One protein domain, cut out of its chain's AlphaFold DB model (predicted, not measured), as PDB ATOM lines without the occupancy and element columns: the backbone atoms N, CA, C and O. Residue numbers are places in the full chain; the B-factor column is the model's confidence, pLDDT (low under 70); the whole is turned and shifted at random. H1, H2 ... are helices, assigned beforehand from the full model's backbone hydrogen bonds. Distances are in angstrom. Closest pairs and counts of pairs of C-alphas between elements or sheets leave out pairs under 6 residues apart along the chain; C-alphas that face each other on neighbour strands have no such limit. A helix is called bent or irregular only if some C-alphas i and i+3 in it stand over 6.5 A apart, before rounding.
ATOM      1  N   ASN A  59      30.842 -33.797  48.192       94.62
ATOM      2  CA  ASN A  59      30.190 -32.490  48.022       94.62
ATOM      3  C   ASN A  59      30.461 -31.825  46.664       94.62
ATOM      4  O   ASN A  59      29.484 -31.426  46.043       94.62
ATOM      5  N   PRO A  60      31.697 -31.787  46.118       94.12
ATOM      6  CA  PRO A  60      31.923 -31.152  44.818       94.12
ATOM      7  C   PRO A  60      31.112 -31.766  43.668       94.12
ATOM      8  O   PRO A  60      30.783 -31.070  42.712       94.12
ATOM      9  N   ILE A  61      30.782 -33.062  43.747       94.12
ATOM     10  CA  ILE A  61      29.926 -33.737  42.761       94.12
ATOM     11  C   ILE A  61      28.469 -33.336  42.985       94.12
ATOM     12  O   ILE A  61      27.792 -32.943  42.039       94.12
ATOM     13  N   VAL A  62      27.999 -33.396  44.233       95.69
ATOM     14  CA  VAL A  62      26.624 -33.025  44.600       95.69
ATOM     15  C   VAL A  62      26.335 -31.562  44.248       95.69
ATOM     16  O   VAL A  62      25.299 -31.262  43.664       95.69
ATOM     17  N   GLU A  63      27.271 -30.659  44.535       95.12
ATOM     18  CA  GLU A  63      27.196 -29.231  44.218       95.12
ATOM     19  C   GLU A  63      27.168 -28.995  42.706       95.12
ATOM     20  O   GLU A  63      26.335 -28.232  42.218       95.12
ATOM     21  N   ALA A  64      28.030 -29.683  41.945       94.62
ATOM     22  CA  ALA A  64      28.029 -29.595  40.488       94.62
ATOM     23  C   ALA A  64      26.665 -29.963  39.897       94.62
ATOM     24  O   ALA A  64      26.165 -29.252  39.030       94.62
ATOM     25  N   ILE A  65      26.030 -31.017  40.409       94.50
ATOM     26  CA  ILE A  65      24.683 -31.400  39.983       94.50
ATOM     27  C   ILE A  65      23.634 -30.394  40.458       94.50
ATOM     28  O   ILE A  65      22.832 -29.955  39.646       94.50
ATOM     29  N   ALA A  66      23.656 -29.955  41.715       94.50
ATOM     30  CA  ALA A  66      22.643 -29.037  42.239       94.50
ATOM     31  C   ALA A  66      22.609 -27.686  41.502       94.50
ATOM     32  O   ALA A  66      21.538 -27.119  41.295       94.50
ATOM     33  N   PHE A  67      23.775 -27.167  41.097       93.94
ATOM     34  CA  PHE A  67      23.908 -25.776  40.654       93.94
ATOM     35  C   PHE A  67      24.264 -25.589  39.175       93.94
ATOM     36  O   PHE A  67      24.366 -24.447  38.733       93.94
ATOM     37  N   HIS A  68      24.429 -26.643  38.365       92.31
ATOM     38  CA  HIS A  68      24.863 -26.472  36.966       92.31
ATOM     39  C   HIS A  68      23.903 -25.650  36.085       92.31
ATOM     40  O   HIS A  68      24.358 -25.036  35.121       92.31
ATOM     41  N   HIS A  69      22.604 -25.581  36.403       90.62
ATOM     42  CA  HIS A  69      21.659 -24.691  35.704       90.62
ATOM     43  C   HIS A  69      21.762 -23.227  36.153       90.62
ATOM     44  O   HIS A  69      21.402 -22.325  35.398       90.62
ATOM     45  N   ARG A  70      22.248 -22.976  37.375       90.31
ATOM     46  CA  ARG A  70      22.377 -21.643  37.990       90.31
ATOM     47  C   ARG A  70      23.706 -21.514  38.740       90.31
ATOM     48  O   ARG A  70      23.731 -21.390  39.966       90.31
ATOM     49  N   PRO A  71      24.839 -21.526  38.025       91.25
ATOM     50  CA  PRO A  71      26.148 -21.628  38.664       91.25
ATOM     51  C   PRO A  71      26.486 -20.411  39.546       91.25
ATOM     52  O   PRO A  71      27.223 -20.547  40.527       91.25
ATOM     53  N   GLN A  72      25.899 -19.238  39.260       89.31
ATOM     54  CA  GLN A  72      26.069 -18.020  40.064       89.31
ATOM     55  C   GLN A  72      25.477 -18.087  41.482       89.31
ATOM     56  O   GLN A  72      25.819 -17.239  42.316       89.31
ATOM     57  N   ASP A  73      24.589 -19.050  41.744       90.25
ATOM     58  CA  ASP A  73      23.974 -19.251  43.059       90.25
ATOM     59  C   ASP A  73      24.937 -19.978  44.017       90.25
ATOM     60  O   ASP A  73      24.780 -19.882  45.232       90.25
ATOM     61  N   PHE A  74      25.970 -20.645  43.482       89.50
ATOM     62  CA  PHE A  74      26.973 -21.378  44.260       89.50
ATOM     63  C   PHE A  74      28.298 -20.625  44.429       89.50
ATOM     64  O   PHE A  74      28.777 -20.440  45.545       89.50
ATOM     65  N   SER A  75      28.923 -20.204  43.326       81.06
ATOM     66  CA  SER A  75      30.250 -19.574  43.338       81.06
ATOM     67  C   SER A  75      30.300 -18.411  42.359       81.06
ATOM     68  O   SER A  75      29.617 -18.423  41.341       81.06
ATOM     69  N   ARG A  76      31.114 -17.395  42.662       73.69
ATOM     70  CA  ARG A  76      31.231 -16.158  41.871       73.69
ATOM     71  C   ARG A  76      32.669 -15.762  41.524       73.69
ATOM     72  O   ARG A  76      32.895 -14.617  41.159       73.69
ATOM     73  N   GLY A  77      33.660 -16.636  41.673       74.56
ATOM     74  CA  GLY A  77      35.043 -16.182  41.448       74.56
ATOM     75  C   GLY A  77      36.107 -17.241  41.235       74.56
ATOM     76  O   GLY A  77      37.248 -16.882  40.970       74.56
ATOM     77  N   GLU A  78      35.766 -18.524  41.322       84.06
ATOM     78  CA  GLU A  78      36.734 -19.601  41.136       84.06
ATOM     79  C   GLU A  78      36.152 -20.691  40.245       84.06
ATOM     80  O   GLU A  78      34.995 -21.094  40.404       84.06
ATOM     81  N   PHE A  79      36.974 -21.173  39.313       88.88
ATOM     82  CA  PHE A  79      36.630 -22.323  38.494       88.88
ATOM     83  C   PHE A  79      36.575 -23.582  39.360       88.88
ATOM     84  O   PHE A  79      37.507 -23.890  40.102       88.88
ATOM     85  N   ASN A  80      35.482 -24.326  39.244       92.12
ATOM     86  CA  ASN A  80      35.219 -25.531  40.018       92.12
ATOM     87  C   ASN A  80      34.363 -26.515  39.199       92.12
ATOM     88  O   ASN A  80      34.080 -26.293  38.020       92.12
ATOM     89  N   ALA A  81      33.939 -27.610  39.832       93.38
ATOM     90  CA  ALA A  81      33.118 -28.625  39.181       93.38
ATOM     91  C   ALA A  81      31.771 -28.073  38.670       93.38
ATOM     92  O   ALA A  81      31.345 -28.464  37.587       93.38
ATOM     93  N   VAL A  82      31.143 -27.123  39.379       93.69
ATOM     94  CA  VAL A  82      29.904 -26.457  38.930       93.69
ATOM     95  C   VAL A  82      30.135 -25.726  37.609       93.69
ATOM     96  O   VAL A  82      29.379 -25.925  36.661       93.69
ATOM     97  N   ALA A  83      31.207 -24.934  37.512       92.44
ATOM     98  CA  ALA A  83      31.542 -24.206  36.290       92.44
ATOM     99  C   ALA A  83      31.825 -25.147  35.108       92.44
ATOM    100  O   ALA A  83      31.365 -24.905  33.992       92.44
ATOM    101  N   ALA A  84      32.551 -26.240  35.363       91.88
ATOM    102  CA  ALA A  84      32.861 -27.242  34.349       91.88
ATOM    103  C   ALA A  84      31.595 -27.941  33.825       91.88
ATOM    104  O   ALA A  84      31.406 -28.036  32.613       91.88
ATOM    105  N   VAL A  85      30.716 -28.400  34.725       92.25
ATOM    106  CA  VAL A  85      29.473 -29.091  34.351       92.25
ATOM    107  C   VAL A  85      28.491 -28.132  33.676       92.25
ATOM    108  O   VAL A  85      27.877 -28.520  32.686       92.25
ATOM    109  N   HIS A  86      28.396 -26.877  34.126       91.69
ATOM    110  CA  HIS A  86      27.592 -25.846  33.465       91.69
ATOM    111  C   HIS A  86      27.997 -25.663  31.994       91.69
ATOM    112  O   HIS A  86      27.156 -25.774  31.101       91.69
ATOM    113  N   ALA A  87      29.290 -25.433  31.736       91.06
ATOM    114  CA  ALA A  87      29.797 -25.243  30.380       91.06
ATOM    115  C   ALA A  87      29.609 -26.501  29.518       91.06
ATOM    116  O   ALA A  87      29.149 -26.402  28.383       91.06
ATOM    117  N   ALA A  88      29.916 -27.684  30.061       90.25
ATOM    118  CA  ALA A  88      29.758 -28.948  29.345       90.25
ATOM    119  C   ALA A  88      28.294 -29.227  28.971       90.25
ATOM    120  O   ALA A  88      28.019 -29.580  27.827       90.25
ATOM    121  N   ASN A  89      27.360 -29.023  29.905       88.44
ATOM    122  CA  ASN A  89      25.929 -29.191  29.665       88.44
ATOM    123  C   ASN A  89      25.438 -28.228  28.576       88.44
ATOM    124  O   ASN A  89      24.784 -28.640  27.627       88.44
ATOM    125  N   ALA A  90      25.793 -26.945  28.659       87.56
ATOM    126  CA  ALA A  90      25.374 -25.974  27.654       87.56
ATOM    127  C   ALA A  90      25.915 -26.294  26.247       87.56
ATOM    128  O   ALA A  90      25.177 -26.164  25.271       87.56
ATOM    129  N   LEU A  91      27.173 -26.737  26.143       87.69
ATOM    130  CA  LEU A  91      27.789 -27.118  24.868       87.69
ATOM    131  C   LEU A  91      27.174 -28.393  24.275       87.69
ATOM    132  O   LEU A  91      26.995 -28.462  23.064       87.69
ATOM    133  N   GLU A  92      26.823 -29.378  25.104       85.25
ATOM    134  CA  GLU A  92      26.117 -30.584  24.653       85.25
ATOM    135  C   GLU A  92      24.772 -30.219  24.008       85.25
ATOM    136  O   GLU A  92      24.507 -30.605  22.867       85.25
ATOM    137  N   TYR A  93      24.000 -29.346  24.660       79.62
ATOM    138  CA  TYR A  93      22.740 -28.839  24.117       79.62
ATOM    139  C   TYR A  93      22.929 -28.018  22.833       79.62
ATOM    140  O   TYR A  93      22.121 -28.150  21.915       79.62
ATOM    141  N   GLU A  94      23.974 -27.183  22.743       81.69
ATOM    142  CA  GLU A  94      24.302 -26.399  21.536       81.69
ATOM    143  C   GLU A  94      24.529 -27.302  20.312       81.69
ATOM    144  O   GLU A  94      24.167 -26.934  19.196       81.69
ATOM    145  N   MET A  95      25.095 -28.490  20.529       77.56
ATOM    146  CA  MET A  95      25.502 -29.412  19.468       77.56
ATOM    147  C   MET A  95      24.507 -30.546  19.207       77.56
ATOM    148  O   MET A  95      24.623 -31.259  18.212       77.56
ATOM    149  N   SER A  96      23.534 -30.745  20.092       73.69
ATOM    150  CA  SER A  96      22.504 -31.768  19.931       73.69
ATOM    151  C   SER A  96      21.600 -31.480  18.718       73.69
ATOM    152  O   SER A  96      20.957 -30.432  18.598       73.69
ATOM    153  N   VAL A  97      21.547 -32.426  17.778       62.62
ATOM    154  CA  VAL A  97      20.726 -32.305  16.565       62.62
ATOM    155  C   VAL A  97      19.254 -32.529  16.921       62.62
ATOM    156  O   VAL A  97      18.899 -33.549  17.504       62.62
ATOM    157  N   GLY A  98      18.380 -31.596  16.532       59.03
ATOM    158  CA  GLY A  98      16.926 -31.714  16.716       59.03
ATOM    159  C   GLY A  98      16.349 -30.924  17.894       59.03
ATOM    160  O   GLY A  98      15.128 -30.841  18.015       59.03
ATOM    161  N   ILE A  99      17.189 -30.285  18.713       58.06
ATOM    162  CA  ILE A  99      16.738 -29.298  19.699       58.06
ATOM    163  C   ILE A  99      16.625 -27.934  18.998       58.06
ATOM    164  O   ILE A  99      17.592 -27.480  18.383       58.06
ATOM    165  N   PRO A 100      15.456 -27.263  19.022       54.34
ATOM    166  CA  PRO A 100      15.296 -25.991  18.333       54.34
ATOM    167  C   PRO A 100      16.244 -24.940  18.933       54.34
ATOM    168  O   PRO A 100      16.339 -24.780  20.149       54.34
ATOM    169  N   SER A 101      16.958 -24.215  18.068       50.59
ATOM    170  CA  SER A 101      18.079 -23.322  18.417       50.59
ATOM    171  C   SER A 101      17.733 -22.197  19.404       50.59
ATOM    172  O   SER A 101      18.599 -21.639  20.071       50.59
ATOM    173  N   ASN A 102      16.450 -21.873  19.546       50.22
ATOM    174  CA  ASN A 102      15.944 -20.934  20.546       50.22
ATOM    175  C   ASN A 102      15.958 -21.495  21.983       50.22
ATOM    176  O   ASN A 102      16.001 -20.712  22.927       50.22
ATOM    177  N   THR A 103      15.958 -22.819  22.162       52.53
ATOM    178  CA  THR A 103      16.059 -23.486  23.474       52.53
ATOM    179  C   THR A 103      17.500 -23.793  23.897       52.53
ATOM    180  O   THR A 103      17.754 -23.968  25.092       52.53
ATOM    181  N   SER A 104      18.450 -23.821  22.953       52.72
ATOM    182  CA  SER A 104      19.880 -24.028  23.224       52.72
ATOM    183  C   SER A 104      20.625 -22.721  23.524       52.72
ATOM    184  O   SER A 104      21.462 -22.689  24.425       52.72
ATOM    185  N   ASN A 105      20.265 -21.617  22.859       49.69
ATOM    186  CA  ASN A 105      20.965 -20.330  22.983       49.69
ATOM    187  C   ASN A 105      20.915 -19.677  24.378       49.69
ATOM    188  O   ASN A 105      21.707 -18.776  24.635       49.69
ATOM    189  N   ASN A 106      20.023 -20.104  25.279       59.00
ATOM    190  CA  ASN A 106      19.824 -19.460  26.586       59.00
ATOM    191  C   ASN A 106      20.360 -20.274  27.782       59.00
ATOM    192  O   ASN A 106      19.975 -20.024  28.921       59.00
ATOM    193  N   ARG A 107      21.181 -21.306  27.533       74.81
ATOM    194  CA  ARG A 107      21.657 -22.233  28.582       74.81
ATOM    195  C   ARG A 107      23.066 -21.946  29.080       74.81
ATOM    196  O   ARG A 107      23.382 -22.274  30.219       74.81
ATOM    197  N   LEU A 108      23.902 -21.353  28.236       84.62
ATOM    198  CA  LEU A 108      25.216 -20.870  28.637       84.62
ATOM    199  C   LEU A 108      25.052 -19.497  29.284       84.62
ATOM    200  O   LEU A 108      24.433 -18.626  28.681       84.62
ATOM    201  N   ASN A 109      25.618 -19.291  30.471       85.56
ATOM    202  CA  ASN A 109      25.648 -17.983  31.117       85.56
ATOM    203  C   ASN A 109      26.962 -17.253  30.753       85.56
ATOM    204  O   ASN A 109      28.008 -17.562  31.339       85.56
ATOM    205  N   PRO A 110      26.956 -16.316  29.783       82.62
ATOM    206  CA  PRO A 110      28.169 -15.631  29.348       82.62
ATOM    207  C   PRO A 110      28.720 -14.685  30.418       82.62
ATOM    208  O   PRO A 110      29.937 -14.563  30.531       82.62
ATOM    209  N   GLU A 111      27.872 -14.061  31.241       87.00
ATOM    210  CA  GLU A 111      28.320 -13.205  32.346       87.00
ATOM    211  C   GLU A 111      29.088 -14.012  33.398       87.00
ATOM    212  O   GLU A 111      30.104 -13.562  33.927       87.00
ATOM    213  N   TYR A 112      28.630 -15.231  33.681       88.44
ATOM    214  CA  TYR A 112      29.306 -16.142  34.597       88.44
ATOM    215  C   TYR A 112      30.660 -16.606  34.050       88.44
ATOM    216  O   TYR A 112      31.640 -16.674  34.790       88.44
ATOM    217  N   LEU A 113      30.748 -16.896  32.750       88.88
ATOM    218  CA  LEU A 113      32.022 -17.254  32.125       88.88
ATOM    219  C   LEU A 113      32.991 -16.074  32.039       88.88
ATOM    220  O   LEU A 113      34.196 -16.276  32.208       88.88
ATOM    221  N   ASP A 114      32.486 -14.862  31.811       89.38
ATOM    222  CA  ASP A 114      33.287 -13.638  31.832       89.38
ATOM    223  C   ASP A 114      33.899 -13.396  33.213       89.38
ATOM    224  O   ASP A 114      35.102 -13.175  33.336       89.38
ATOM    225  N   LEU A 115      33.089 -13.557  34.264       89.44
ATOM    226  CA  LEU A 115      33.515 -13.454  35.660       89.44
ATOM    227  C   LEU A 115      34.658 -14.421  36.004       89.44
ATOM    228  O   LEU A 115      35.514 -14.099  36.825       89.44
ATOM    229  N   LEU A 116      34.688 -15.593  35.366       90.81
ATOM    230  CA  LEU A 116      35.755 -16.582  35.523       90.81
ATOM    231  C   LEU A 116      36.941 -16.373  34.563       90.81
ATOM    232  O   LEU A 116      37.919 -17.117  34.637       90.81
ATOM    233  N   GLY A 117      36.869 -15.401  33.648       90.81
ATOM    234  CA  GLY A 117      37.884 -15.169  32.616       90.81
ATOM    235  C   GLY A 117      37.951 -16.277  31.558       90.81
ATOM    236  O   GLY A 117      39.014 -16.536  30.994       90.81
ATOM    237  N   LEU A 118      36.838 -16.974  31.307       90.19
ATOM    238  CA  LEU A 118      36.781 -18.167  30.449       90.19
ATOM    239  C   LEU A 118      36.155 -17.922  29.071       90.19
ATOM    240  O   LEU A 118      36.140 -18.837  28.250       90.19
ATOM    241  N   ASN A 119      35.697 -16.704  28.774       87.75
ATOM    242  CA  ASN A 119      35.081 -16.375  27.483       87.75
ATOM    243  C   ASN A 119      35.970 -16.728  26.278       87.75
ATOM    244  O   ASN A 119      35.492 -17.294  25.295       87.75
ATOM    245  N   GLU A 120      37.280 -16.498  26.375       89.62
ATOM    246  CA  GLU A 120      38.233 -16.827  25.304       89.62
ATOM    247  C   GLU A 120      38.436 -18.339  25.099       89.62
ATOM    248  O   GLU A 120      38.965 -18.767  24.073       89.62
ATOM    249  N   ARG A 121      38.010 -19.177  26.054       89.88
ATOM    250  CA  ARG A 121      38.104 -20.641  25.955       89.88
ATOM    251  C   ARG A 121      36.931 -21.261  25.202       89.88
ATOM    252  O   ARG A 121      37.091 -22.355  24.666       89.88
ATOM    253  N   LEU A 122      35.792 -20.569  25.107       88.00
ATOM    254  CA  LEU A 122      34.588 -21.091  24.454       88.00
ATOM    255  C   LEU A 122      34.809 -21.543  23.003       88.00
ATOM    256  O   LEU A 122      34.368 -22.647  22.678       88.00
ATOM    257  N   PRO A 123      35.496 -20.781  22.124       90.00
ATOM    258  CA  PRO A 123      35.756 -21.238  20.758       90.00
ATOM    259  C   PRO A 123      36.548 -22.550  20.721       90.00
ATOM    260  O   PRO A 123      36.231 -23.440  19.936       90.00
ATOM    261  N   VAL A 124      37.529 -22.700  21.618       92.31
ATOM    262  CA  VAL A 124      38.360 -23.908  21.717       92.31
ATOM    263  C   VAL A 124      37.532 -25.102  22.191       92.31
ATOM    264  O   VAL A 124      37.651 -26.191  21.636       92.31
ATOM    265  N   TRP A 125      36.671 -24.920  23.195       91.38
ATOM    266  CA  TRP A 125      35.792 -25.994  23.669       91.38
ATOM    267  C   TRP A 125      34.791 -26.425  22.600       91.38
ATOM    268  O   TRP A 125      34.626 -27.623  22.386       91.38
ATOM    269  N   ARG A 126      34.203 -25.472  21.865       89.88
ATOM    270  CA  ARG A 126      33.326 -25.774  20.725       89.88
ATOM    271  C   ARG A 126      34.038 -26.597  19.654       89.88
ATOM    272  O   ARG A 126      33.499 -27.595  19.194       89.88
ATOM    273  N   GLU A 127      35.264 -26.224  19.293       90.31
ATOM    274  CA  GLU A 127      36.061 -26.973  18.315       90.31
ATOM    275  C   GLU A 127      36.365 -28.404  18.791       90.31
ATOM    276  O   GLU A 127      36.267 -29.364  18.024       90.31
ATOM    277  N   VAL A 128      36.736 -28.573  20.064       89.12
ATOM    278  CA  VAL A 128      37.010 -29.896  20.646       89.12
ATOM    279  C   VAL A 128      35.751 -30.763  20.656       89.12
ATOM    280  O   VAL A 128      35.804 -31.893  20.175       89.12
ATOM    281  N   CYS A 129      34.627 -30.244  21.150       86.62
ATOM    282  CA  CYS A 129      33.369 -30.986  21.213       86.62
ATOM    283  C   CYS A 129      32.833 -31.340  19.812       86.62
ATOM    284  O   CYS A 129      32.407 -32.473  19.600       86.62
ATOM    285  N   GLY A 130      32.959 -30.438  18.831       84.69
ATOM    286  CA  GLY A 130      32.577 -30.718  17.443       84.69
ATOM    287  C   GLY A 130      33.399 -31.844  16.802       84.69
ATOM    288  O   GLY A 130      32.858 -32.671  16.072       84.69
ATOM    289  N   ARG A 131      34.700 -31.947  17.114       83.62
ATOM    290  CA  ARG A 131      35.531 -33.071  16.642       83.62
ATOM    291  C   ARG A 131      35.100 -34.410  17.236       83.62
ATOM    292  O   ARG A 131      35.124 -35.401  16.518       83.62
ATOM    293  N   ILE A 132      34.718 -34.441  18.512       76.75
ATOM    294  CA  ILE A 132      34.305 -35.677  19.197       76.75
ATOM    295  C   ILE A 132      33.025 -36.238  18.564       76.75
ATOM    296  O   ILE A 132      32.989 -37.418  18.228       76.75
ATOM    297  N   GLN A 133      32.027 -35.390  18.296       65.94
ATOM    298  CA  GLN A 133      30.779 -35.832  17.661       65.94
ATOM    299  C   GLN A 133      30.975 -36.374  16.239       65.94
ATOM    300  O   GLN A 133      30.283 -37.305  15.835       65.94
ATOM    301  N   HIS A 134      31.914 -35.815  15.469       60.41
ATOM    302  CA  HIS A 134      32.213 -36.327  14.130       60.41
ATOM    303  C   HIS A 134      32.881 -37.704  14.149       60.41
ATOM    304  O   HIS A 134      32.612 -38.498  13.256       60.41
ATOM    305  N   VAL A 135      33.722 -37.993  15.147       61.00
ATOM    306  CA  VAL A 135      34.359 -39.312  15.302       61.00
ATOM    307  C   VAL A 135      33.316 -40.373  15.668       61.00
ATOM    308  O   VAL A 135      33.312 -41.446  15.075       61.00
ATOM    309  N   GLU A 136      32.382 -40.050  16.566       57.78
ATOM    310  CA  GLU A 136      31.302 -40.968  16.972       57.78
ATOM    311  C   GLU A 136      30.296 -41.267  15.844       57.78
ATOM    312  O   GLU A 136      29.674 -42.321  15.853       57.78
ATOM    313  N   GLN A 137      30.150 -40.384  14.849       51.53
ATOM    314  CA  GLN A 137      29.257 -40.593  13.697       51.53
ATOM    315  C   GLN A 137      29.888 -41.393  12.545       51.53
ATOM    316  O   GLN A 137      29.172 -41.788  11.628       51.53
ATOM    317  N   THR A 138      31.211 -41.594  12.538       52.16
ATOM    318  CA  THR A 138      31.922 -42.309  11.458       52.16
ATOM    319  C   THR A 138      32.201 -43.784  11.750       52.16
ATOM    320  O   THR A 138      32.711 -44.470  10.866       52.16
ATOM    321  N   ASP A 139      31.876 -44.258  12.956       47.81
ATOM    322  CA  ASP A 139      32.113 -45.636  13.415       47.81
ATOM    323  C   ASP A 139      30.857 -46.549  13.357       47.81
ATOM    324  O   ASP A 139      30.925 -47.693  13.810       47.81
ATOM    325  N   ASP A 140      29.751 -46.082  12.753       39.50
ATOM    326  CA  ASP A 140      28.549 -46.866  12.378       39.50
ATOM    327  C   ASP A 140      28.493 -47.130  10.857       39.50
ATOM    328  O   ASP A 140      28.068 -48.243  10.452       39.50
TER     329      ASP A 140
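AT A GLANCE: This is residues 59 to 140 of the 140 residues of the protein "HDOD domain-containing protein" of Deltaproteobacteria bacterium (UniProt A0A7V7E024). The longest helix, H5, slants steeply past the last part of H2, the helix that runs through the middle of the domain, and its far end sticks out with the tail, residues 134 to 140. H1 packs at a steep angle on the first part of H2, the small H3 sits by the last part of H2, and the short H4 is near H2 and leads into H5; the helices do not run side by side as a bundle. The 82 printed residues hold five named helices, in the order H1 to H5, and no named strand; the class is all helix. The whole is only just compact, close to loose, with a radius of gyration of the C-alphas of 13.6 A, and elongated, with spans of 41 by 26 by 23 A.

HOW THE PARTS SIT: H5, residues 119 to 136, and H2, residues 81 to 95, only just touch, with 3 pairs of C-alphas within 8 A, the closest those of Leu 91 and Arg 126 at 7.0 A. They touch with residues 91 to 95 of H2 and residues 126 to 130 of H5 alone; the two run the same way at a steep tilt of 57 degrees. H2 is the hub, touching three helices. With residues 81 to 86 alone it touches H1, residues 59 to 67; the closest C-alphas, those of Ala 64 and Val 82, are 4.0 A apart, and the two run the same way at a steep tilt of 44 degrees. With residues 90 to 94 alone H2 touches H3, residues 101 to 104; the closest C-alphas are those of Glu 94 and Ser 104, at 5.3 A. H4, residues 110 to 115, is near H2, and close to H5 but not clearly touching it, the closest C-alphas being those of Leu 113 and Asn 119 at 5.6 A. H1 is apart from H3, H4 and H5. In H1, H2 and H4 every O i to N i+4 pair is within hydrogen-bond range, in H5 12 of 14; H3 is too short for such a pair, and its one O i to N i+3 pair is not within range.

IN THESE COORDINATES: H5 is 27.0 A from first to last C-alpha, from (35.081, -16.375, 27.483) at Asn 119. It is only just irregular: C-alphas 120 and 123 are 6.8 A apart. H2 is 21.1 A long, H1 11.8 A, H4 8.6 A and H3 5.2 A. H1 begins at C-alpha 59, (30.190, -32.490, 48.022).

THE WHOLE: The C-alphas farthest apart, those of Gly 77 and Asp 140, are 42.8 A apart. The printed part has no cut and ends at the chain's last residue. The link from H1 to H2, residues 68 to 80, is long; the other three are tight. Mean pLDDT of the printed part is 80.9; residues 97 to 106 and 133 to 140 are under 70.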